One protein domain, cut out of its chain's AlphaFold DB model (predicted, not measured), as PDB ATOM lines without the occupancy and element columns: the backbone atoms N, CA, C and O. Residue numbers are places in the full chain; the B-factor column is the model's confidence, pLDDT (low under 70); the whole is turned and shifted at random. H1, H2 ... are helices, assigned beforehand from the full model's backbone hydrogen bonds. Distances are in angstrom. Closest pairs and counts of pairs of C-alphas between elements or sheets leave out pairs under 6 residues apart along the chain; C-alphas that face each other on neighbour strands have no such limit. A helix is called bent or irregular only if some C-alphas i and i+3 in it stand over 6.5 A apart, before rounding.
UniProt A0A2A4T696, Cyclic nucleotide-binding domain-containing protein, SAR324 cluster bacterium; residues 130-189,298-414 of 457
ATOM      1  N   LEU A 130     -42.428  -5.764 118.762       84.12
ATOM      2  CA  LEU A 130     -43.370  -6.735 118.195       84.12
ATOM      3  C   LEU A 130     -42.899  -7.304 116.857       84.12
ATOM      4  O   LEU A 130     -43.391  -8.358 116.473       84.12
ATOM      5  N   ILE A 131     -42.019  -6.612 116.134       80.00
ATOM      6  CA  ILE A 131     -41.512  -7.020 114.822       80.00
ATOM      7  C   ILE A 131     -40.364  -8.011 115.022       80.00
ATOM      8  O   ILE A 131     -40.433  -9.122 114.495       80.00
ATOM      9  N   ASP A 132     -39.391  -7.687 115.879       83.31
ATOM     10  CA  ASP A 132     -38.302  -8.611 116.240       83.31
ATOM     11  C   ASP A 132     -38.845  -9.939 116.797       83.31
ATOM     12  O   ASP A 132     -38.423 -11.008 116.377       83.31
ATOM     13  N   ALA A 133     -39.878  -9.898 117.644       83.50
ATOM     14  CA  ALA A 133     -40.505 -11.104 118.195       83.50
ATOM     15  C   ALA A 133     -41.392 -11.900 117.200       83.50
ATOM     16  O   ALA A 133     -41.871 -12.983 117.551       83.50
ATOM     17  N   LEU A 134     -41.615 -11.403 115.973       80.69
ATOM     18  CA  LEU A 134     -42.194 -12.171 114.854       80.69
ATOM     19  C   LEU A 134     -41.106 -12.766 113.959       80.69
ATOM     20  O   LEU A 134     -41.212 -13.925 113.564       80.69
ATOM     21  N   GLU A 135     -40.092 -11.967 113.617       84.31
ATOM     22  CA  GLU A 135     -38.992 -12.367 112.733       84.31
ATOM     23  C   GLU A 135     -38.039 -13.346 113.433       84.31
ATOM     24  O   GLU A 135     -37.601 -14.331 112.838       84.31
ATOM     25  N   CYS A 136     -37.799 -13.122 114.727       85.44
ATOM     26  CA  CYS A 136     -37.017 -13.953 115.633       85.44
ATOM     27  C   CYS A 136     -37.880 -14.402 116.836       85.44
ATOM     28  O   CYS A 136     -37.734 -13.868 117.936       85.44
ATOM     29  N   PRO A 137     -38.748 -15.429 116.700       83.88
ATOM     30  CA  PRO A 137     -39.583 -15.923 117.805       83.88
ATOM     31  C   PRO A 137     -38.807 -16.414 119.041       83.88
ATOM     32  O   PRO A 137     -39.392 -16.549 120.113       83.88
ATOM     33  N   GLU A 138     -37.502 -16.672 118.908       85.69
ATOM     34  CA  GLU A 138     -36.583 -16.986 120.011       85.69
ATOM     35  C   GLU A 138     -36.313 -15.775 120.931       85.69
ATOM     36  O   GLU A 138     -36.020 -15.964 122.111       85.69
ATOM     37  N   ASN A 139     -36.480 -14.545 120.428       84.19
ATOM     38  CA  ASN A 139     -36.351 -13.300 121.193       84.19
ATOM     39  C   ASN A 139     -37.642 -12.925 121.949       84.19
ATOM     40  O   ASN A 139     -37.633 -11.982 122.745       84.19
ATOM     41  N   LYS A 140     -38.765 -13.626 121.709       85.69
ATOM     42  CA  LYS A 140     -40.066 -13.281 122.303       85.69
ATOM     43  C   LYS A 140     -39.991 -13.303 123.835       85.69
ATOM     44  O   LYS A 140     -39.674 -14.321 124.449       85.69
ATOM     45  N   LEU A 141     -40.344 -12.173 124.450       87.69
ATOM     46  CA  LEU A 141     -40.322 -11.993 125.901       87.69
ATOM     47  C   LEU A 141     -41.466 -12.741 126.607       87.69
ATOM     48  O   LEU A 141     -42.380 -13.288 125.985       87.69
ATOM     49  N   ASN A 142     -41.440 -12.714 127.942       87.19
ATOM     50  CA  ASN A 142     -42.569 -13.151 128.758       87.19
ATOM     51  C   ASN A 142     -43.838 -12.371 128.387       87.19
ATOM     52  O   ASN A 142     -43.809 -11.159 128.180       87.19
ATOM     53  N   ASP A 143     -44.974 -13.060 128.368       83.75
ATOM     54  CA  ASP A 143     -46.235 -12.489 127.889       83.75
ATOM     55  C   ASP A 143     -46.737 -11.288 128.721       83.75
ATOM     56  O   ASP A 143     -47.417 -10.397 128.215       83.75
ATOM     57  N   SER A 144     -46.322 -11.206 129.990       83.81
ATOM     58  CA  SER A 144     -46.551 -10.055 130.872       83.81
ATOM     59  C   SER A 144     -46.033  -8.730 130.314       83.81
ATOM     60  O   SER A 144     -46.649  -7.694 130.564       83.81
ATOM     61  N   GLU A 145     -44.938  -8.748 129.551       85.25
ATOM     62  CA  GLU A 145     -44.305  -7.531 129.034       85.25
ATOM     63  C   GLU A 145     -45.143  -6.907 127.905       85.25
ATOM     64  O   GLU A 145     -45.295  -5.687 127.828       85.25
ATOM     65  N   TYR A 146     -45.780  -7.741 127.075       88.19
ATOM     66  CA  TYR A 146     -46.580  -7.300 125.927       88.19
ATOM     67  C   TYR A 146     -47.930  -6.672 126.309       88.19
ATOM     68  O   TYR A 146     -48.562  -6.032 125.465       88.19
ATOM     69  N   ARG A 147     -48.346  -6.745 127.583       86.62
ATOM     70  CA  ARG A 147     -49.544  -6.041 128.083       86.62
ATOM     71  C   ARG A 147     -49.457  -4.534 127.845       86.62
ATOM     72  O   ARG A 147     -50.430  -3.927 127.407       86.62
ATOM     73  N   ALA A 148     -48.275  -3.942 128.045       83.06
ATOM     74  CA  ALA A 148     -48.040  -2.524 127.770       83.06
ATOM     75  C   ALA A 148     -48.222  -2.179 126.279       83.06
ATOM     76  O   ALA A 148     -48.724  -1.105 125.954       83.06
ATOM     77  N   ASN A 149     -47.881  -3.103 125.377       88.69
ATOM     78  CA  ASN A 149     -48.042  -2.920 123.936       88.69
ATOM     79  C   ASN A 149     -49.515  -2.961 123.539       88.69
ATOM     80  O   ASN A 149     -49.981  -2.044 122.864       88.69
ATOM     81  N   ARG A 150     -50.264  -3.982 123.985       89.00
ATOM     82  CA  ARG A 150     -51.720  -4.050 123.774       89.00
ATOM     83  C   ARG A 150     -52.374  -2.762 124.255       89.00
ATOM     84  O   ARG A 150     -53.137  -2.158 123.506       89.00
ATOM     85  N   ASP A 151     -52.048  -2.334 125.467       85.00
ATOM     86  CA  ASP A 151     -52.593  -1.137 126.103       85.00
ATOM     87  C   ASP A 151     -52.328   0.135 125.272       85.00
ATOM     88  O   ASP A 151     -53.265   0.854 124.911       85.00
ATOM     89  N   MET A 152     -51.069   0.389 124.896       87.00
ATOM     90  CA  MET A 152     -50.692   1.585 124.130       87.00
ATOM     91  C   MET A 152     -51.203   1.554 122.681       87.00
ATOM     92  O   MET A 152     -51.661   2.577 122.173       87.00
ATOM     93  N   TYR A 153     -51.203   0.402 122.006       91.25
ATOM     94  CA  TYR A 153     -51.755   0.301 120.652       91.25
ATOM     95  C   TYR A 153     -53.296   0.337 120.641       91.25
ATOM     96  O   TYR A 153     -53.872   0.918 119.724       91.25
ATOM     97  N   SER A 154     -53.985  -0.162 121.677       88.06
ATOM     98  CA  SER A 154     -55.446   0.013 121.825       88.06
ATOM     99  C   SER A 154     -55.816   1.494 121.933       88.06
ATOM    100  O   SER A 154     -56.750   1.964 121.273       88.06
ATOM    101  N   LEU A 155     -55.045   2.245 122.730       86.25
ATOM    102  CA  LEU A 155     -55.146   3.697 122.855       86.25
ATOM    103  C   LEU A 155     -54.950   4.388 121.497       86.25
ATOM    104  O   LEU A 155     -55.844   5.108 121.049       86.25
ATOM    105  N   PHE A 156     -53.809   4.176 120.830       89.00
ATOM    106  CA  PHE A 156     -53.506   4.884 119.582       89.00
ATOM    107  C   PHE A 156     -54.463   4.510 118.447       89.00
ATOM    108  O   PHE A 156     -54.921   5.408 117.743       89.00
ATOM    109  N   ALA A 157     -54.853   3.240 118.306       90.38
ATOM    110  CA  ALA A 157     -55.856   2.836 117.322       90.38
ATOM    111  C   ALA A 157     -57.208   3.531 117.575       90.38
ATOM    112  O   ALA A 157     -57.808   4.055 116.639       90.38
ATOM    113  N   THR A 158     -57.660   3.626 118.831       86.00
ATOM    114  CA  THR A 158     -58.903   4.341 119.189       86.00
ATOM    115  C   THR A 158     -58.825   5.832 118.838       86.00
ATOM    116  O   THR A 158     -59.739   6.383 118.220       86.00
ATOM    117  N   VAL A 159     -57.708   6.482 119.175       83.88
ATOM    118  CA  VAL A 159     -57.453   7.905 118.897       83.88
ATOM    119  C   VAL A 159     -57.393   8.195 117.392       83.88
ATOM    120  O   VAL A 159     -57.978   9.172 116.914       83.88
ATOM    121  N   LEU A 160     -56.722   7.335 116.625       88.25
ATOM    122  CA  LEU A 160     -56.610   7.469 115.174       88.25
ATOM    123  C   LEU A 160     -57.930   7.141 114.456       88.25
ATOM    124  O   LEU A 160     -58.198   7.728 113.411       88.25
ATOM    125  N   LEU A 161     -58.794   6.296 115.031       87.12
ATOM    126  CA  LEU A 161     -60.140   6.024 114.516       87.12
ATOM    127  C   LEU A 161     -61.099   7.209 114.667       87.12
ATOM    128  O   LEU A 161     -61.753   7.566 113.689       87.12
ATOM    129  N   ASP A 162     -61.162   7.864 115.834       81.62
ATOM    130  CA  ASP A 162     -61.976   9.086 115.993       81.62
ATOM    131  C   ASP A 162     -61.407  10.241 115.112       81.62
ATOM    132  O   ASP A 162     -62.171  11.072 114.606       81.62
ATOM    133  N   ARG A 163     -60.088  10.261 114.813       83.44
ATOM    134  CA  ARG A 163     -59.485  11.147 113.783       83.44
ATOM    135  C   ARG A 163     -59.948  10.775 112.366       83.44
ATOM    136  O   ARG A 163     -60.348  11.661 111.610       83.44
ATOM    137  N   LEU A 164     -59.919   9.490 112.011       84.44
ATOM    138  CA  LEU A 164     -60.305   8.971 110.696       84.44
ATOM    139  C   LEU A 164     -61.796   9.203 110.394       84.44
ATOM    140  O   LEU A 164     -62.126   9.706 109.323       84.44
ATOM    141  N   ASP A 165     -62.687   8.911 111.345       81.00
ATOM    142  CA  ASP A 165     -64.131   9.177 111.254       81.00
ATOM    143  C   ASP A 165     -64.414  10.655 110.937       81.00
ATOM    144  O   ASP A 165     -65.206  10.977 110.043       81.00
ATOM    145  N   LYS A 166     -63.713  11.569 111.619       79.81
ATOM    146  CA  LYS A 166     -63.807  13.007 111.354       79.81
ATOM    147  C   LYS A 166     -63.332  13.367 109.944       79.81
ATOM    148  O   LYS A 166     -64.046  14.082 109.243       79.81
ATOM    149  N   LEU A 167     -62.170  12.867 109.520       81.62
ATOM    150  CA  LEU A 167     -61.619  13.148 108.190       81.62
ATOM    151  C   LEU A 167     -62.529  12.620 107.073       81.62
ATOM    152  O   LEU A 167     -62.822  13.354 106.133       81.62
ATOM    153  N   ILE A 168     -63.074  11.408 107.207       76.69
ATOM    154  CA  ILE A 168     -64.054  10.850 106.262       76.69
ATOM    155  C   ILE A 168     -65.305  11.746 106.197       76.69
ATOM    156  O   ILE A 168     -65.769  12.095 105.109       76.69
ATOM    157  N   LYS A 169     -65.828  12.203 107.341       77.56
ATOM    158  CA  LYS A 169     -66.959  13.150 107.385       77.56
ATOM    159  C   LYS A 169     -66.640  14.488 106.717       77.56
ATOM    160  O   LYS A 169     -67.519  15.059 106.072       77.56
ATOM    161  N   ASP A 170     -65.415  14.989 106.842       76.38
ATOM    162  CA  ASP A 170     -64.982  16.223 106.181       76.38
ATOM    163  C   ASP A 170     -64.766  16.018 104.664       76.38
ATOM    164  O   ASP A 170     -65.188  16.869 103.876       76.38
ATOM    165  N   GLN A 171     -64.279  14.851 104.224       81.56
ATOM    166  CA  GLN A 171     -64.243  14.445 102.811       81.56
ATOM    167  C   GLN A 171     -65.656  14.418 102.193       81.56
ATOM    168  O   GLN A 171     -65.876  15.005 101.132       81.56
ATOM    169  N   TYR A 172     -66.644  13.825 102.877       78.44
ATOM    170  CA  TYR A 172     -68.045  13.839 102.427       78.44
ATOM    171  C   TYR A 172     -68.625  15.262 102.336       78.44
ATOM    172  O   TYR A 172     -69.334  15.568 101.377       78.44
ATOM    173  N   LYS A 173     -68.308  16.165 103.279       76.31
ATOM    174  CA  LYS A 173     -68.726  17.583 103.198       76.31
ATOM    175  C   LYS A 173     -68.115  18.288 101.987       76.31
ATOM    176  O   LYS A 173     -68.816  19.049 101.319       76.31
ATOM    177  N   LEU A 174     -66.836  18.041 101.693       76.38
ATOM    178  CA  LEU A 174     -66.149  18.614 100.532       76.38
ATOM    179  C   LEU A 174     -66.737  18.091  99.218       76.38
ATOM    180  O   LEU A 174     -67.050  18.897  98.346       76.38
ATOM    181  N   ASN A 175     -66.994  16.784  99.115       79.25
ATOM    182  CA  ASN A 175     -67.698  16.176  97.985       79.25
ATOM    183  C   ASN A 175     -69.094  16.798  97.778       79.25
ATOM    184  O   ASN A 175     -69.416  17.240  96.678       79.25
ATOM    185  N   GLN A 176     -69.889  16.955  98.840       76.69
ATOM    186  CA  GLN A 176     -71.207  17.599  98.763       76.69
ATOM    187  C   GLN A 176     -71.135  19.092  98.399       76.69
ATOM    188  O   GLN A 176     -71.987  19.586  97.658       76.69
ATOM    189  N   LYS A 177     -70.118  19.829  98.870       77.00
ATOM    190  CA  LYS A 177     -69.857  21.217  98.445       77.00
ATOM    191  C   LYS A 177     -69.506  21.272  96.955       77.00
ATOM    192  O   LYS A 177     -70.041  22.117  96.243       77.00
ATOM    193  N   LEU A 178     -68.659  20.359  96.491       76.75
ATOM    194  CA  LEU A 178     -68.208  20.247  95.106       76.75
ATOM    195  C   LEU A 178     -69.377  19.892  94.164       76.75
ATOM    196  O   LEU A 178     -69.600  20.604  93.188       76.75
ATOM    197  N   ILE A 179     -70.227  18.921  94.519       76.19
ATOM    198  CA  ILE A 179     -71.472  18.608  93.787       76.19
ATOM    199  C   ILE A 179     -72.380  19.844  93.665       76.19
ATOM    200  O   ILE A 179     -72.925  20.099  92.593       76.19
ATOM    201  N   ARG A 180     -72.527  20.653  94.725       75.19
ATOM    202  CA  ARG A 180     -73.322  21.899  94.676       75.19
ATOM    203  C   ARG A 180     -72.691  22.963  93.777       75.19
ATOM    204  O   ARG A 180     -73.422  23.642  93.055       75.19
ATOM    205  N   ILE A 181     -71.360  23.088  93.785       72.88
ATOM    206  CA  ILE A 181     -70.629  23.961  92.859       72.88
ATOM    207  C   ILE A 181     -70.929  23.530  91.418       72.88
ATOM    208  O   ILE A 181     -71.421  24.360  90.656       72.88
ATOM    209  N   HIS A 182     -70.783  22.246  91.070       71.75
ATOM    210  CA  HIS A 182     -71.097  21.771  89.715       71.75
ATOM    211  C   HIS A 182     -72.578  21.835  89.361       71.75
ATOM    212  O   HIS A 182     -72.887  22.145  88.223       71.75
ATOM    213  N   ALA A 183     -73.515  21.646  90.293       70.50
ATOM    214  CA  ALA A 183     -74.931  21.888  90.012       70.50
ATOM    215  C   ALA A 183     -75.181  23.361  89.622       70.50
ATOM    216  O   ALA A 183     -75.840  23.638  88.621       70.50
ATOM    217  N   SER A 184     -74.587  24.311  90.357       68.50
ATOM    218  CA  SER A 184     -74.693  25.743  90.040       68.50
ATOM    219  C   SER A 184     -73.942  26.144  88.763       68.50
ATOM    220  O   SER A 184     -74.413  26.998  88.012       68.50
ATOM    221  N   GLN A 185     -72.798  25.514  88.484       64.94
ATOM    222  CA  GLN A 185     -72.027  25.762  87.271       64.94
ATOM    223  C   GLN A 185     -72.659  25.095  86.053       64.94
ATOM    224  O   GLN A 185     -72.723  25.744  85.026       64.94
ATOM    225  N   ASN A 186     -73.228  23.893  86.148       61.09
ATOM    226  CA  ASN A 186     -73.948  23.244  85.048       61.09
ATOM    227  C   ASN A 186     -75.182  24.052  84.624       61.09
ATOM    228  O   ASN A 186     -75.480  24.111  83.436       61.09
ATOM    229  N   LEU A 187     -75.848  24.750  85.553       59.38
ATOM    230  CA  LEU A 187     -76.884  25.732  85.215       59.38
ATOM    231  C   LEU A 187     -76.307  26.923  84.424       59.38
ATOM    232  O   LEU A 187     -76.830  27.256  83.362       59.38
ATOM    233  N   LYS A 188     -75.194  27.519  84.881       59.94
ATOM    234  CA  LYS A 188     -74.497  28.600  84.150       59.94
ATOM    235  C   LYS A 188     -73.950  28.155  82.791       59.94
ATOM    236  O   LYS A 188     -74.020  28.913  81.836       59.94
ATOM    237  N   VAL A 189     -73.415  26.942  82.707       61.78
ATOM    238  CA  VAL A 189     -72.818  26.333  81.514       61.78
ATOM    239  C   VAL A 189     -73.903  25.937  80.519       61.78
ATOM    240  O   VAL A 189     -73.707  26.137  79.329       61.78
ATOM    241  N   PRO A 298     -61.527  10.410  94.430       81.06
ATOM    242  CA  PRO A 298     -62.230   9.253  94.971       81.06
ATOM    243  C   PRO A 298     -62.594   9.444  96.450       81.06
ATOM    244  O   PRO A 298     -61.836  10.018  97.235       81.06
ATOM    245  N   LEU A 299     -63.773   8.950  96.835       82.31
ATOM    246  CA  LEU A 299     -64.156   8.831  98.242       82.31
ATOM    247  C   LEU A 299     -63.434   7.635  98.867       82.31
ATOM    248  O   LEU A 299     -63.313   6.586  98.237       82.31
ATOM    249  N   VAL A 300     -62.975   7.790 100.109       82.62
ATOM    250  CA  VAL A 300     -62.170   6.789 100.822       82.62
ATOM    251  C   VAL A 300     -62.990   6.296 102.024       82.62
ATOM    252  O   VAL A 300     -62.999   6.941 103.074       82.62
ATOM    253  N   PRO A 301     -63.771   5.206 101.878       81.69
ATOM    254  CA  PRO A 301     -64.756   4.806 102.878       81.69
ATOM    255  C   PRO A 301     -64.121   4.077 104.067       81.69
ATOM    256  O   PRO A 301     -63.093   3.410 103.946       81.69
ATOM    257  N   LEU A 302     -64.797   4.122 105.218       81.38
ATOM    258  CA  LEU A 302     -64.377   3.408 106.432       81.38
ATOM    259  C   LEU A 302     -64.367   1.879 106.248       81.38
ATOM    260  O   LEU A 302     -63.559   1.191 106.865       81.38
ATOM    261  N   SER A 303     -65.217   1.349 105.362       84.31
ATOM    262  CA  SER A 303     -65.243  -0.078 105.021       84.31
ATOM    263  C   SER A 303     -63.934  -0.573 104.407       84.31
ATOM    264  O   SER A 303     -63.564  -1.710 104.651       84.31
ATOM    265  N   TYR A 304     -63.194   0.267 103.674       84.25
ATOM    266  CA  TYR A 304     -61.903  -0.117 103.092       84.25
ATOM    267  C   TYR A 304     -60.851  -0.399 104.180       84.25
ATOM    268  O   TYR A 304     -60.137  -1.393 104.109       84.25
ATOM    269  N   TYR A 305     -60.826   0.420 105.238       89.31
ATOM    270  CA  TYR A 305     -60.003   0.165 106.424       89.31
ATOM    271  C   TYR A 305     -60.422  -1.124 107.150       89.31
ATOM    272  O   TYR A 305     -59.563  -1.928 107.501       89.31
ATOM    273  N   LEU A 306     -61.728  -1.341 107.354       90.06
ATOM    274  CA  LEU A 306     -62.239  -2.537 108.039       90.06
ATOM    275  C   LEU A 306     -61.939  -3.823 107.258       90.06
ATOM    276  O   LEU A 306     -61.576  -4.830 107.859       90.06
ATOM    277  N   ASP A 307     -62.060  -3.775 105.934       90.94
ATOM    278  CA  ASP A 307     -61.809  -4.906 105.045       90.94
ATOM    279  C   ASP A 307     -60.324  -5.284 105.009       90.94
ATOM    280  O   ASP A 307     -60.003  -6.469 105.077       90.94
ATOM    281  N   ILE A 308     -59.419  -4.296 104.969       93.88
ATOM    282  CA  ILE A 308     -57.972  -4.546 105.035       93.88
ATOM    283  C   ILE A 308     -57.562  -5.038 106.427       93.88
ATOM    284  O   ILE A 308     -56.843  -6.026 106.517       93.88
ATOM    285  N   LEU A 309     -58.045  -4.417 107.512       95.62
ATOM    286  CA  LEU A 309     -57.722  -4.866 108.872       95.62
ATOM    287  C   LEU A 309     -58.171  -6.316 109.112       95.62
ATOM    288  O   LEU A 309     -57.422  -7.100 109.687       95.62
ATOM    289  N   TYR A 310     -59.366  -6.688 108.644       96.50
ATOM    290  CA  TYR A 310     -59.835  -8.075 108.677       96.50
ATOM    291  C   TYR A 310     -58.900  -9.021 107.908       96.50
ATOM    292  O   TYR A 310     -58.594 -10.110 108.398       96.50
ATOM    293  N   GLN A 311     -58.440  -8.609 106.724       96.88
ATOM    294  CA  GLN A 311     -57.585  -9.423 105.866       96.88
ATOM    295  C   GLN A 311     -56.186  -9.618 106.474       96.88
ATOM    296  O   GLN A 311     -55.764 -10.759 106.632       96.88
ATOM    297  N   ASP A 312     -55.511  -8.547 106.909       96.12
ATOM    298  CA  ASP A 312     -54.202  -8.622 107.580       96.12
ATOM    299  C   ASP A 312     -54.273  -9.452 108.880       96.12
ATOM    300  O   ASP A 312     -53.377 -10.258 109.143       96.12
ATOM    301  N   ILE A 313     -55.352  -9.335 109.672       95.44
ATOM    302  CA  ILE A 313     -55.569 -10.189 110.857       95.44
ATOM    303  C   ILE A 313     -55.664 -11.668 110.455       95.44
ATOM    304  O   ILE A 313     -55.009 -12.503 111.084       95.44
ATOM    305  N   CYS A 314     -56.427 -12.009 109.413       94.88
ATOM    306  CA  CYS A 314     -56.538 -13.388 108.930       94.88
ATOM    307  C   CYS A 314     -55.199 -13.924 108.388       94.88
ATOM    308  O   CYS A 314     -54.758 -15.010 108.775       94.88
ATOM    309  N   ASP A 315     -54.525 -13.156 107.530       95.31
ATOM    310  CA  ASP A 315     -53.303 -13.578 106.834       95.31
ATOM    311  C   ASP A 315     -52.079 -13.670 107.759       95.31
ATOM    312  O   ASP A 315     -51.180 -14.480 107.501       95.31
ATOM    313  N   SER A 316     -52.075 -12.930 108.876       91.31
ATOM    314  CA  SER A 316     -51.053 -13.026 109.929       91.31
ATOM    315  C   SER A 316     -50.993 -14.398 110.621       91.31
ATOM    316  O   SER A 316     -49.964 -14.741 111.203       91.31
ATOM    317  N   LYS A 317     -52.074 -15.196 110.565       89.56
ATOM    318  CA  LYS A 317     -52.191 -16.552 111.157       89.56
ATOM    319  C   LYS A 317     -51.928 -16.626 112.671       89.56
ATOM    320  O   LYS A 317     -51.645 -17.699 113.199       89.56
ATOM    321  N   ILE A 318     -52.056 -15.507 113.383       88.94
ATOM    322  CA  ILE A 318     -51.869 -15.434 114.843       88.94
ATOM    323  C   ILE A 318     -53.079 -15.940 115.647       88.94
ATOM    324  O   ILE A 318     -52.946 -16.197 116.844       88.94
ATOM    325  N   LEU A 319     -54.248 -16.078 115.011       94.94
ATOM    326  CA  LEU A 319     -55.471 -16.566 115.650       94.94
ATOM    327  C   LEU A 319     -55.448 -18.095 115.828       94.94
ATOM    328  O   LEU A 319     -55.023 -18.832 114.943       94.94
ATOM    329  N   ILE A 320     -55.985 -18.580 116.952       96.38
ATOM    330  CA  ILE A 320     -56.125 -20.016 117.269       96.38
ATOM    331  C   ILE A 320     -57.083 -20.721 116.290       96.38
ATOM    332  O   ILE A 320     -56.945 -21.912 116.013       96.38
ATOM    333  N   LYS A 321     -58.094 -19.993 115.811       96.31
ATOM    334  CA  LYS A 321     -59.214 -20.502 115.013       96.31
ATOM    335  C   LYS A 321     -59.712 -19.427 114.050       96.31
ATOM    336  O   LYS A 321     -59.446 -18.244 114.246       96.31
ATOM    337  N   GLU A 322     -60.470 -19.848 113.045       96.38
ATOM    338  CA  GLU A 322     -61.054 -18.956 112.044       96.38
ATOM    339  C   GLU A 322     -61.973 -17.893 112.679       96.38
ATOM    340  O   GLU A 322     -62.743 -18.165 113.607       96.38
ATOM    341  N   LEU A 323     -61.883 -16.667 112.167       96.44
ATOM    342  CA  LEU A 323     -62.736 -15.534 112.512       96.44
ATOM    343  C   LEU A 323     -63.463 -15.113 111.238       96.44
ATOM    344  O   LEU A 323     -62.823 -14.655 110.298       96.44
ATOM    345  N   SER A 324     -64.786 -15.271 111.183       96.50
ATOM    346  CA  SER A 324     -65.549 -14.845 110.006       96.50
ATOM    347  C   SER A 324     -65.691 -13.320 109.961       96.50
ATOM    348  O   SER A 324     -65.756 -12.657 111.001       96.50
ATOM    349  N   LYS A 325     -65.809 -12.755 108.754       94.12
ATOM    350  CA  LYS A 325     -65.998 -11.307 108.554       94.12
ATOM    351  C   LYS A 325     -67.224 -10.757 109.291       94.12
ATOM    352  O   LYS A 325     -67.182  -9.640 109.790       94.12
ATOM    353  N   GLU A 326     -68.289 -11.548 109.407       93.12
ATOM    354  CA  GLU A 326     -69.480 -11.194 110.187       93.12
ATOM    355  C   GLU A 326     -69.168 -11.074 111.688       93.12
ATOM    356  O   GLU A 326     -69.511 -10.067 112.304       93.12
ATOM    357  N   LEU A 327     -68.459 -12.050 112.271       95.94
ATOM    358  CA  LEU A 327     -68.060 -12.001 113.682       95.94
ATOM    359  C   LEU A 327     -67.075 -10.858 113.954       95.94
ATOM    360  O   LEU A 327     -67.242 -10.148 114.939       95.94
ATOM    361  N   PHE A 328     -66.106 -10.625 113.062       96.00
ATOM    362  CA  PHE A 328     -65.199  -9.477 113.148       96.00
ATOM    363  C   PHE A 328     -65.952  -8.138 113.132       96.00
ATOM    364  O   PHE A 328     -65.702  -7.290 113.987       96.00
ATOM    365  N   LEU A 329     -66.890  -7.945 112.196       90.75
ATOM    366  CA  LEU A 329     -67.666  -6.705 112.099       90.75
ATOM    367  C   LEU A 329     -68.560  -6.501 113.329       90.75
ATOM    368  O   LEU A 329     -68.582  -5.401 113.876       90.75
ATOM    369  N   ASN A 330     -69.222  -7.555 113.812       87.75
ATOM    370  CA  ASN A 330     -70.033  -7.503 115.031       87.75
ATOM    371  C   ASN A 330     -69.193  -7.232 116.297       87.75
ATOM    372  O   ASN A 330     -69.691  -6.610 117.230       87.75
ATOM    373  N   ALA A 331     -67.931  -7.672 116.330       92.69
ATOM    374  CA  ALA A 331     -67.013  -7.449 117.446       92.69
ATOM    375  C   ALA A 331     -66.381  -6.048 117.447       92.69
ATOM    376  O   ALA A 331     -66.240  -5.437 118.504       92.69
ATOM    377  N   ILE A 332     -65.993  -5.525 116.279       90.56
ATOM    378  CA  ILE A 332     -65.345  -4.209 116.191       90.56
ATOM    379  C   ILE A 332     -66.356  -3.051 116.223       90.56
ATOM    380  O   ILE A 332     -65.986  -1.963 116.654       90.56
ATOM    381  N   LEU A 333     -67.611  -3.234 115.789       86.12
ATOM    382  CA  LEU A 333     -68.593  -2.145 115.651       86.12
ATOM    383  C   LEU A 333     -69.500  -1.960 116.883       86.12
ATOM    384  O   LEU A 333     -70.675  -2.324 116.870       86.12
ATOM    385  N   ALA A 334     -68.995  -1.283 117.914       78.94
ATOM    386  CA  ALA A 334     -69.812  -0.825 119.042       78.94
ATOM    387  C   ALA A 334     -70.542   0.490 118.703       78.94
ATOM    388  O   ALA A 334     -69.926   1.437 118.215       78.94
ATOM    389  N   ASP A 335     -71.859   0.563 118.928       76.56
ATOM    390  CA  ASP A 335     -72.715   1.713 118.569       76.56
ATOM    391  C   ASP A 335     -72.534   2.208 117.113       76.56
ATOM    392  O   ASP A 335     -72.648   3.399 116.810       76.56
ATOM    393  N   ASN A 336     -72.277   1.274 116.186       71.62
ATOM    394  CA  ASN A 336     -71.935   1.519 114.776       71.62
ATOM    395  C   ASN A 336     -70.597   2.261 114.552       71.62
ATOM    396  O   ASN A 336     -70.415   2.913 113.520       71.62
ATOM    397  N   ARG A 337     -69.644   2.168 115.490       77.75
ATOM    398  CA  ARG A 337     -68.286   2.723 115.371       77.75
ATOM    399  C   ARG A 337     -67.217   1.659 115.641       77.75
ATOM    400  O   ARG A 337     -67.382   0.887 116.581       77.75
ATOM    401  N   PRO A 338     -66.098   1.642 114.893       85.38
ATOM    402  CA  PRO A 338     -64.974   0.765 115.205       85.38
ATOM    403  C   PRO A 338     -64.379   1.073 116.588       85.38
ATOM    404  O   PRO A 338     -64.049   2.222 116.880       85.38
ATOM    405  N   ASN A 339     -64.217   0.047 117.421       87.38
ATOM    406  CA  ASN A 339     -63.627   0.118 118.755       87.38
ATOM    407  C   ASN A 339     -62.604  -1.028 118.933       87.38
ATOM    408  O   ASN A 339     -63.005  -2.178 119.135       87.38
ATOM    409  N   PRO A 340     -61.288  -0.742 118.858       90.00
ATOM    410  CA  PRO A 340     -60.235  -1.754 118.964       90.00
ATOM    411  C   PRO A 340     -60.236  -2.487 120.306       90.00
ATOM    412  O   PRO A 340     -60.045  -3.697 120.332       90.00
ATOM    413  N   THR A 341     -60.523  -1.787 121.407       87.69
ATOM    414  CA  THR A 341     -60.572  -2.372 122.755       87.69
ATOM    415  C   THR A 341     -61.700  -3.398 122.889       87.69
ATOM    416  O   THR A 341     -61.512  -4.443 123.500       87.69
ATOM    417  N   ILE A 342     -62.867  -3.146 122.285       90.25
ATOM    418  CA  ILE A 342     -63.984  -4.107 122.308       90.25
ATOM    419  C   ILE A 342     -63.685  -5.316 121.408       90.25
ATOM    420  O   ILE A 342     -63.965  -6.445 121.811       90.25
ATOM    421  N   LEU A 343     -63.027  -5.113 120.259       93.12
ATOM    422  CA  LEU A 343     -62.512  -6.218 119.443       93.12
ATOM    423  C   LEU A 343     -61.475  -7.057 120.209       93.12
ATOM    424  O   LEU A 343     -61.550  -8.282 120.169       93.12
ATOM    425  N   ALA A 344     -60.530  -6.426 120.912       92.38
ATOM    426  CA  ALA A 344     -59.519  -7.116 121.715       92.38
ATOM    427  C   ALA A 344     -60.174  -8.012 122.779       92.38
ATOM    428  O   ALA A 344     -59.925  -9.217 122.792       92.38
ATOM    429  N   ASN A 345     -61.086  -7.449 123.579       92.25
ATOM    430  CA  ASN A 345     -61.831  -8.190 124.600       92.25
ATOM    431  C   ASN A 345     -62.631  -9.356 123.989       92.25
ATOM    432  O   ASN A 345     -62.549 -10.474 124.481       92.25
ATOM    433  N   PHE A 346     -63.351  -9.135 122.880       95.62
ATOM    434  CA  PHE A 346     -64.109 -10.191 122.194       95.62
ATOM    435  C   PHE A 346     -63.220 -11.355 121.729       95.62
ATOM    436  O   PHE A 346     -63.613 -12.522 121.816       95.62
ATOM    437  N   LEU A 347     -62.022 -11.053 121.223       96.31
ATOM    438  CA  LEU A 347     -61.077 -12.068 120.762       96.31
ATOM    439  C   LEU A 347     -60.419 -12.824 121.932       96.31
ATOM    440  O   LEU A 347     -60.144 -14.018 121.781       96.31
ATOM    441  N   GLU A 348     -60.218 -12.164 123.078       94.88
ATOM    442  CA  GLU A 348     -59.751 -12.760 124.340       94.88
ATOM    443  C   GLU A 348     -60.830 -13.650 124.980       94.88
ATOM    444  O   GLU A 348     -60.654 -14.870 125.032       94.88
ATOM    445  N   ASP A 349     -61.983 -13.082 125.355       96.06
ATOM    446  CA  ASP A 349     -63.132 -13.783 125.961       96.06
ATOM    447  C   ASP A 349     -63.610 -14.960 125.097       96.06
ATOM    448  O   ASP A 349     -63.985 -16.026 125.591       96.06
ATOM    449  N   GLY A 350     -63.596 -14.771 123.777       95.88
ATOM    450  CA  GLY A 350     -63.992 -15.781 122.811       95.88
ATOM    451  C   GLY A 350     -62.935 -16.850 122.539       95.88
ATOM    452  O   GLY A 350     -63.250 -17.819 121.845       95.88
ATOM    453  N   GLY A 351     -61.697 -16.717 123.026       96.44
ATOM    454  CA  GLY A 351     -60.611 -17.670 122.768       96.44
ATOM    455  C   GLY A 351     -60.226 -17.768 121.287       96.44
ATOM    456  O   GLY A 351     -60.117 -18.870 120.741       96.44
ATOM    457  N   TRP A 352     -60.098 -16.626 120.607       97.25
ATOM    458  CA  TRP A 352     -59.432 -16.511 119.300       97.25
ATOM    459  C   TRP A 352     -57.929 -16.246 119.436       97.25
ATOM    460  O   TRP A 352     -57.177 -16.553 118.514       97.25
ATOM    461  N   VAL A 353     -57.491 -15.713 120.575       95.56
ATOM    462  CA  VAL A 353     -56.089 -15.410 120.901       95.56
ATOM    463  C   VAL A 353     -55.618 -16.259 122.079       95.56
ATOM    464  O   VAL A 353     -56.429 -16.741 122.869       95.56
ATOM    465  N   LYS A 354     -54.304 -16.476 122.170       90.25
ATOM    466  CA  LYS A 354     -53.668 -17.361 123.166       90.25
ATOM    467  C   LYS A 354     -52.867 -16.621 124.238       90.25
ATOM    468  O   LYS A 354     -52.617 -17.192 125.294       90.25
ATOM    469  N   ASP A 355     -52.387 -15.423 123.910       92.12
ATOM    470  CA  ASP A 355     -51.394 -14.674 124.673       92.12
ATOM    471  C   ASP A 355     -51.496 -13.162 124.354       92.12
ATOM    472  O   ASP A 355     -52.051 -12.760 123.322       92.12
ATOM    473  N   GLU A 356     -51.026 -12.320 125.273       92.19
ATOM    474  CA  GLU A 356     -51.062 -10.851 125.202       92.19
ATOM    475  C   GLU A 356     -50.218 -10.304 124.048       92.19
ATOM    476  O   GLU A 356     -50.568  -9.284 123.458       92.19
ATOM    477  N   PHE A 357     -49.152 -11.001 123.653       92.44
ATOM    478  CA  PHE A 357     -48.417 -10.696 122.422       92.44
ATOM    479  C   PHE A 357     -49.307 -10.768 121.171       92.44
ATOM    480  O   PHE A 357     -49.261  -9.863 120.335       92.44
ATOM    481  N   THR A 358     -50.148 -11.801 121.032       93.00
ATOM    482  CA  THR A 358     -51.100 -11.888 119.915       93.00
ATOM    483  C   THR A 358     -52.097 -10.721 119.944       93.00
ATOM    484  O   THR A 358     -52.346 -10.124 118.897       93.00
ATOM    485  N   LEU A 359     -52.621 -10.334 121.114       94.38
ATOM    486  CA  LEU A 359     -53.492  -9.153 121.241       94.38
ATOM    487  C   LEU A 359     -52.764  -7.851 120.882       94.38
ATOM    488  O   LEU A 359     -53.289  -7.037 120.121       94.38
ATOM    489  N   ALA A 360     -51.541  -7.672 121.378       93.56
ATOM    490  CA  ALA A 360     -50.695  -6.529 121.069       93.56
ATOM    491  C   ALA A 360     -50.421  -6.405 119.565       93.56
ATOM    492  O   ALA A 360     -50.491  -5.300 119.026       93.56
ATOM    493  N   HIS A 361     -50.191  -7.523 118.870       93.56
ATOM    494  CA  HIS A 361     -50.022  -7.526 117.420       93.56
ATOM    495  C   HIS A 361     -51.301  -7.118 116.671       93.56
ATOM    496  O   HIS A 361     -51.235  -6.318 115.741       93.56
ATOM    497  N   ILE A 362     -52.480  -7.590 117.092       95.25
ATOM    498  CA  ILE A 362     -53.762  -7.194 116.476       95.25
ATOM    499  C   ILE A 362     -54.020  -5.689 116.667       95.25
ATOM    500  O   ILE A 362     -54.470  -5.011 115.741       95.25
ATOM    501  N   MET A 363     -53.684  -5.137 117.836       95.06
ATOM    502  CA  MET A 363     -53.786  -3.695 118.095       95.06
ATOM    503  C   MET A 363     -52.740  -2.879 117.315       95.06
ATOM    504  O   MET A 363     -53.047  -1.779 116.847       95.06
ATOM    505  N   TYR A 364     -51.539  -3.423 117.101       94.19
ATOM    506  CA  TYR A 364     -50.541  -2.848 116.196       94.19
ATOM    507  C   TYR A 364     -51.040  -2.810 114.741       94.19
ATOM    508  O   TYR A 364     -50.948  -1.760 114.105       94.19
ATOM    509  N   LEU A 365     -51.652  -3.887 114.230       95.06
ATOM    510  CA  LEU A 365     -52.288  -3.887 112.904       95.06
ATOM    511  C   LEU A 365     -53.400  -2.826 112.819       95.06
ATOM    512  O   LEU A 365     -53.443  -2.054 111.859       95.06
ATOM    513  N   ALA A 366     -54.246  -2.700 113.847       94.56
ATOM    514  CA  ALA A 366     -55.258  -1.643 113.902       94.56
ATOM    515  C   ALA A 366     -54.634  -0.232 113.824       94.56
ATOM    516  O   ALA A 366     -55.101   0.596 113.039       94.56
ATOM    517  N   CYS A 367     -53.534   0.030 114.546       93.44
ATOM    518  CA  CYS A 367     -52.766   1.276 114.415       93.44
ATOM    519  C   CYS A 367     -52.230   1.472 112.990       93.44
ATOM    520  O   CYS A 367     -52.498   2.502 112.369       93.44
ATOM    521  N   LYS A 368     -51.511   0.476 112.458       94.38
ATOM    522  CA  LYS A 368     -50.888   0.464 111.125       94.38
ATOM    523  C   LYS A 368     -51.876   0.893 110.040       94.38
ATOM    524  O   LYS A 368     -51.631   1.861 109.318       94.38
ATOM    525  N   HIS A 369     -53.028   0.226 109.960       94.44
ATOM    526  CA  HIS A 369     -54.032   0.533 108.941       94.44
ATOM    527  C   HIS A 369     -54.740   1.873 109.186       94.44
ATOM    528  O   HIS A 369     -55.090   2.545 108.215       94.44
ATOM    529  N   CYS A 370     -54.881   2.328 110.439       91.69
ATOM    530  CA  CYS A 370     -55.371   3.681 110.714       91.69
ATOM    531  C   CYS A 370     -54.412   4.758 110.191       91.69
ATOM    532  O   CYS A 370     -54.871   5.720 109.580       91.69
ATOM    533  N   ILE A 371     -53.096   4.602 110.392       91.00
ATOM    534  CA  ILE A 371     -52.087   5.583 109.952       91.00
ATOM    535  C   ILE A 371     -52.106   5.720 108.424       91.00
ATOM    536  O   ILE A 371     -52.195   6.838 107.910       91.00
ATOM    537  N   TYR A 372     -52.089   4.600 107.690       92.69
ATOM    538  CA  TYR A 372     -52.169   4.629 106.225       92.69
ATOM    539  C   TYR A 372     -53.504   5.203 105.722       92.69
ATOM    540  O   TYR A 372     -53.505   6.039 104.817       92.69
ATOM    541  N   GLN A 373     -54.637   4.836 106.333       88.50
ATOM    542  CA  GLN A 373     -55.943   5.356 105.918       88.50
ATOM    543  C   GLN A 373     -56.085   6.862 106.200       88.50
ATOM    544  O   GLN A 373     -56.609   7.595 105.364       88.50
ATOM    545  N   VAL A 374     -55.580   7.358 107.336       86.50
ATOM    546  CA  VAL A 374     -55.536   8.799 107.645       86.50
ATOM    547  C   VAL A 374     -54.705   9.555 106.603       86.50
ATOM    548  O   VAL A 374     -55.129  10.622 106.152       86.50
ATOM    549  N   ALA A 375     -53.571   9.001 106.161       85.81
ATOM    550  CA  ALA A 375     -52.753   9.601 105.107       85.81
ATOM    551  C   ALA A 375     -53.495   9.680 103.755       85.81
ATOM    552  O   ALA A 375     -53.532  10.751 103.144       85.81
ATOM    553  N   GLU A 376     -54.145   8.598 103.313       87.19
ATOM    554  CA  GLU A 376     -54.891   8.584 102.044       87.19
ATOM    555  C   GLU A 376     -56.159   9.459 102.079       87.19
ATOM    556  O   GLU A 376     -56.439  10.163 101.105       87.19
ATOM    557  N   VAL A 377     -56.888   9.525 103.203       81.94
ATOM    558  CA  VAL A 377     -58.021  10.463 103.343       81.94
ATOM    559  C   VAL A 377     -57.530  11.917 103.326       81.94
ATOM    560  O   VAL A 377     -58.126  12.743 102.636       81.94
ATOM    561  N   ASN A 378     -56.420  12.248 104.000       82.19
ATOM    562  CA  ASN A 378     -55.826  13.596 103.956       82.19
ATOM    563  C   ASN A 378     -55.377  13.986 102.536       82.19
ATOM    564  O   ASN A 378     -55.631  15.104 102.082       82.19
ATOM    565  N   LYS A 379     -54.756  13.059 101.803       83.62
ATOM    566  CA  LYS A 379     -54.364  13.210 100.393       83.62
ATOM    567  C   LYS A 379     -55.577  13.460  99.490       83.62
ATOM    568  O   LYS A 379     -55.547  14.387  98.680       83.62
ATOM    569  N   ALA A 380     -56.669  12.717  99.678       79.88
ATOM    570  CA  ALA A 380     -57.919  12.955  98.959       79.88
ATOM    571  C   ALA A 380     -58.556  14.309  99.340       79.88
ATOM    572  O   ALA A 380     -58.982  15.055  98.461       79.88
ATOM    573  N   ILE A 381     -58.561  14.692 100.623       78.88
ATOM    574  CA  ILE A 381     -59.005  16.022 101.086       78.88
ATOM    575  C   ILE A 381     -58.179  17.139 100.430       78.88
ATOM    576  O   ILE A 381     -58.755  18.116  99.951       78.88
ATOM    577  N   LYS A 382     -56.852  16.983 100.322       79.25
ATOM    578  CA  LYS A 382     -55.974  17.930  99.614       79.25
ATOM    579  C   LYS A 382     -56.355  18.049  98.134       79.25
ATOM    580  O   LYS A 382     -56.429  19.165  97.629       79.25
ATOM    581  N   GLN A 383     -56.674  16.942  97.460       80.69
ATOM    582  CA  GLN A 383     -57.202  16.967  96.086       80.69
ATOM    583  C   GLN A 383     -58.547  17.710  96.001       80.69
ATOM    584  O   GLN A 383     -58.694  18.587  95.152       80.69
ATOM    585  N   TYR A 384     -59.495  17.441  96.910       78.75
ATOM    586  CA  TYR A 384     -60.772  18.166  96.995       78.75
ATOM    587  C   TYR A 384     -60.584  19.679  97.206       78.75
ATOM    588  O   TYR A 384     -61.278  20.473  96.573       78.75
ATOM    589  N   ILE A 385     -59.649  20.094  98.066       74.62
ATOM    590  CA  ILE A 385     -59.360  21.512  98.333       74.62
ATOM    591  C   ILE A 385     -58.703  22.173  97.116       74.62
ATOM    592  O   ILE A 385     -59.179  23.218  96.674       74.62
ATOM    593  N   SER A 386     -57.673  21.557  96.526       75.00
ATOM    594  CA  SER A 386     -57.033  22.054  95.298       75.00
ATOM    595  C   SER A 386     -58.034  22.202  94.152       75.00
ATOM    596  O   SER A 386     -58.039  23.227  93.471       75.00
ATOM    597  N   TYR A 387     -58.925  21.221  93.987       77.75
ATOM    598  CA  TYR A 387     -60.004  21.259  93.007       77.75
ATOM    599  C   TYR A 387     -60.955  22.436  93.266       77.75
ATOM    600  O   TYR A 387     -61.185  23.261  92.382       77.75
ATOM    601  N   ILE A 388     -61.487  22.555  94.490       72.94
ATOM    602  CA  ILE A 388     -62.408  23.639  94.861       72.94
ATOM    603  C   ILE A 388     -61.748  25.006  94.660       72.94
ATOM    604  O   ILE A 388     -62.408  25.916  94.165       72.94
ATOM    605  N   ASN A 389     -60.463  25.156  94.987       70.19
ATOM    606  CA  ASN A 389     -59.727  26.405  94.795       70.19
ATOM    607  C   ASN A 389     -59.577  26.748  93.305       70.19
ATOM    608  O   ASN A 389     -59.914  27.866  92.913       70.19
ATOM    609  N   ALA A 390     -59.173  25.784  92.468       69.31
ATOM    610  CA  ALA A 390     -59.072  25.963  91.017       69.31
ATOM    611  C   ALA A 390     -60.414  26.380  90.383       69.31
ATOM    612  O   ALA A 390     -60.436  27.268  89.538       69.31
ATOM    613  N   TYR A 391     -61.527  25.808  90.852       66.38
ATOM    614  CA  TYR A 391     -62.886  26.144  90.403       66.38
ATOM    615  C   TYR A 391     -63.499  27.386  91.082       66.38
ATOM    616  O   TYR A 391     -64.557  27.849  90.652       66.38
ATOM    617  N   SER A 392     -62.855  27.931  92.121       55.16
ATOM    618  CA  SER A 392     -63.260  29.178  92.792       55.16
ATOM    619  C   SER A 392     -62.552  30.406  92.213       55.16
ATOM    620  O   SER A 392     -63.133  31.489  92.207       55.16
ATOM    621  N   THR A 393     -61.325  30.259  91.702       43.66
ATOM    622  CA  THR A 393     -60.639  31.323  90.949       43.66
ATOM    623  C   THR A 393     -61.007  31.257  89.462       43.66
ATOM    624  O   THR A 393     -60.684  30.253  88.826       43.66
ATOM    625  N   PRO A 394     -61.609  32.298  88.857       41.03
ATOM    626  CA  PRO A 394     -61.908  32.313  87.424       41.03
ATOM    627  C   PRO A 394     -60.621  32.507  86.603       41.03
ATOM    628  O   PRO A 394     -60.300  33.605  86.175       41.03
ATOM    629  N   LYS A 395     -59.849  31.433  86.398       48.06
ATOM    630  CA  LYS A 395     -58.615  31.470  85.585       48.06
ATOM    631  C   LYS A 395     -58.813  31.009  84.141       48.06
ATOM    632  O   LYS A 395     -58.074  31.449  83.273       48.06
ATOM    633  N   GLN A 396     -59.786  30.122  83.918       46.78
ATOM    634  CA  GLN A 396     -60.110  29.455  82.647       46.78
ATOM    635  C   GLN A 396     -60.311  30.392  81.436       46.78
ATOM    636  O   GLN A 396     -59.462  30.515  80.563       46.78
ATOM    637  N   LEU A 397     -61.502  31.007  81.372       46.44
ATOM    638  CA  LEU A 397     -62.036  31.608  80.141       46.44
ATOM    639  C   LEU A 397     -61.786  33.115  79.992       46.44
ATOM    640  O   LEU A 397     -61.973  33.634  78.896       46.44
ATOM    641  N   GLU A 398     -61.391  33.843  81.042       44.06
ATOM    642  CA  GLU A 398     -61.268  35.304  80.932       44.06
ATOM    643  C   GLU A 398     -60.198  35.731  79.918       44.06
ATOM    644  O   GLU A 398     -60.435  36.685  79.193       44.06
ATOM    645  N   SER A 399     -59.074  35.022  79.769       49.56
ATOM    646  CA  SER A 399     -58.026  35.418  78.814       49.56
ATOM    647  C   SER A 399     -58.477  35.336  77.350       49.56
ATOM    648  O   SER A 399     -58.364  36.323  76.626       49.56
ATOM    649  N   GLU A 400     -59.012  34.197  76.906       46.19
ATOM    650  CA  GLU A 400     -59.461  34.019  75.517       46.19
ATOM    651  C   GLU A 400     -60.760  34.778  75.230       46.19
ATOM    652  O   GLU A 400     -60.896  35.379  74.163       46.19
ATOM    653  N   PHE A 401     -61.698  34.821  76.184       41.25
ATOM    654  CA  PHE A 401     -62.954  35.541  75.989       41.25
ATOM    655  C   PHE A 401     -62.748  37.062  76.067       41.25
ATOM    656  O   PHE A 401     -63.324  37.760  75.238       41.25
ATOM    657  N   LEU A 402     -61.871  37.604  76.935       47.78
ATOM    658  CA  LEU A 402     -61.463  39.016  76.822       47.78
ATOM    659  C   LEU A 402     -60.651  39.258  75.551       47.78
ATOM    660  O   LEU A 402     -60.868  40.294  74.942       47.78
ATOM    661  N   ALA A 403     -59.762  38.365  75.108       52.44
ATOM    662  CA  ALA A 403     -59.030  38.580  73.856       52.44
ATOM    663  C   ALA A 403     -59.992  38.687  72.659       52.44
ATOM    664  O   ALA A 403     -59.924  39.650  71.894       52.44
ATOM    665  N   HIS A 404     -60.953  37.765  72.546       45.88
ATOM    666  CA  HIS A 404     -61.962  37.790  71.487       45.88
ATOM    667  C   HIS A 404     -62.941  38.969  71.640       45.88
ATOM    668  O   HIS A 404     -63.334  39.566  70.634       45.88
ATOM    669  N   HIS A 405     -63.328  39.347  72.862       43.66
ATOM    670  CA  HIS A 405     -64.235  40.478  73.089       43.66
ATOM    671  C   HIS A 405     -63.529  41.825  72.879       43.66
ATOM    672  O   HIS A 405     -64.087  42.692  72.220       43.66
ATOM    673  N   GLN A 406     -62.270  41.977  73.305       50.25
ATOM    674  CA  GLN A 406     -61.417  43.126  72.975       50.25
ATOM    675  C   GLN A 406     -61.135  43.211  71.475       50.25
ATOM    676  O   GLN A 406     -61.045  44.315  70.950       50.25
ATOM    677  N   GLN A 407     -61.001  42.090  70.762       51.84
ATOM    678  CA  GLN A 407     -60.820  42.110  69.308       51.84
ATOM    679  C   GLN A 407     -62.124  42.459  68.574       51.84
ATOM    680  O   GLN A 407     -62.092  43.266  67.652       51.84
ATOM    681  N   LEU A 408     -63.280  41.958  69.024       43.69
ATOM    682  CA  LEU A 408     -64.591  42.426  68.548       43.69
ATOM    683  C   LEU A 408     -64.799  43.918  68.832       43.69
ATOM    684  O   LEU A 408     -65.278  44.641  67.963       43.69
ATOM    685  N   GLN A 409     -64.409  44.379  70.021       42.12
ATOM    686  CA  GLN A 409     -64.522  45.773  70.433       42.12
ATOM    687  C   GLN A 409     -63.578  46.668  69.622       42.12
ATOM    688  O   GLN A 409     -64.045  47.665  69.093       42.12
ATOM    689  N   ARG A 410     -62.325  46.257  69.369       47.81
ATOM    690  CA  ARG A 410     -61.418  46.933  68.421       47.81
ATOM    691  C   ARG A 410     -61.995  46.994  67.009       47.81
ATOM    692  O   ARG A 410     -61.938  48.050  66.402       47.81
ATOM    693  N   ASN A 411     -62.592  45.915  66.500       46.69
ATOM    694  CA  ASN A 411     -63.233  45.931  65.178       46.69
ATOM    695  C   ASN A 411     -64.429  46.910  65.139       46.69
ATOM    696  O   ASN A 411     -64.652  47.583  64.131       46.69
ATOM    697  N   PHE A 412     -65.188  47.016  66.238       40.38
ATOM    698  CA  PHE A 412     -66.266  47.997  66.402       40.38
ATOM    699  C   PHE A 412     -65.736  49.432  66.506       40.38
ATOM    700  O   PHE A 412     -66.269  50.328  65.852       40.38
ATOM    701  N   ASP A 413     -64.673  49.641  67.281       42.66
ATOM    702  CA  ASP A 413     -64.005  50.927  67.460       42.66
ATOM    703  C   ASP A 413     -63.337  51.382  66.156       42.66
ATOM    704  O   ASP A 413     -63.410  52.560  65.831       42.66
ATOM    705  N   GLU A 414     -62.768  50.480  65.349       46.41
ATOM    706  CA  GLU A 414     -62.254  50.781  64.006       46.41
ATOM    707  C   GLU A 414     -63.382  51.139  63.031       46.41
ATOM    708  O   GLU A 414     -63.259  52.119  62.297       46.41
TER     709      GLU A 414
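AT A GLANCE: This is residues 130 to 189 and 298 to 414 of the 457 residues of the protein "Cyclic nucleotide-binding domain-containing protein" of SAR324 cluster bacterium (UniProt A0A2A4T696). Two long helices, H2 and H6, run side by side the same way, and three short helices, H3, H4 and H5, cluster over one side of the pair toward the end where H2 and H6 begin. H7 sticks out past the other end as a free tail that adds to the length, while small H1 sits off by itself near the beginnings of H2 and H6. The printed part has 177 residues, with seven named helices in the order H1 to H7 and no named strand; the class is all helix. It is extended, with a radius of gyration of the C-alphas of 25.4 A and spans of 93 by 33 by 23 A.

IN THESE COORDINATES: Find C-alpha 143 at (-46.235, -12.489, 127.889); from there H2, residues 143 to 189, runs 66.1 A to C-alpha 189 at (-72.818, 26.333, 81.514). H2 is neither bent nor irregular, but only just: C-alphas 145 and 148 are 6.4 A apart. H6, residues 356 to 392, is 52.9 A long. Look next at H3, residues 302 to 315, 20.3 A; H4, residues 325 to 332, 10.4 A; and H5, residues 340 to 349, 14.2 A. H1 is residues 132 to 135, 5.2 A. H7, residues 398 to 414, runs 23.0 A and ends at C-alpha 414 at (-62.254, 50.781, 64.006).

HOW THE PARTS SIT: Begin at Arg 150 and Ala 360, the closest C-alphas of H2 and H6 at 3.8 A; these helices touch at a shallow tilt of 20 degrees, the same way. H2, H5 and H6 form a bundle, helices packed together, that is up and down, each running against the one before. H5 touches residues 154 to 158 of H2 alone, closest at the C-alphas of Ser 154 and Thr 341, 5.7 A. H5 and H6 are a helical hairpin, with the C-alphas of Ala 344 and Leu 359 closest at 6.4 A. H3 touches residues 362 to 373 of H6 alone, opposite ways at a shallow tilt of 32 degrees, with the C-alphas of Leu 309 and Ala 366 closest at 6.5 A. H4 touches H5, closest at the C-alphas of Ile 332 and Leu 343, 4.8 A. H1 and H7 touch no helix. In H3, H4, H5, H6 and H7 every O i to N i+4 pair is within hydrogen-bond range, in H2 40 of 43; H1 is too short for such a pair.

THE WHOLE: The farthest C-alphas, those of Asn 142 and Glu 414, are 93.1 A apart. Residues 393 to 414 stand free; without them the body spans 68 by 29 by 23 A. Residues 190 to 297 are not printed, and C-alphas 189 and 298 are 24.2 A apart across the cut. Of the links printed whole, H6 to H7 is tight and the others are short. Mean pLDDT of the printed part is 80.5; residues 184 to 189 and 390 to 414 are under 70.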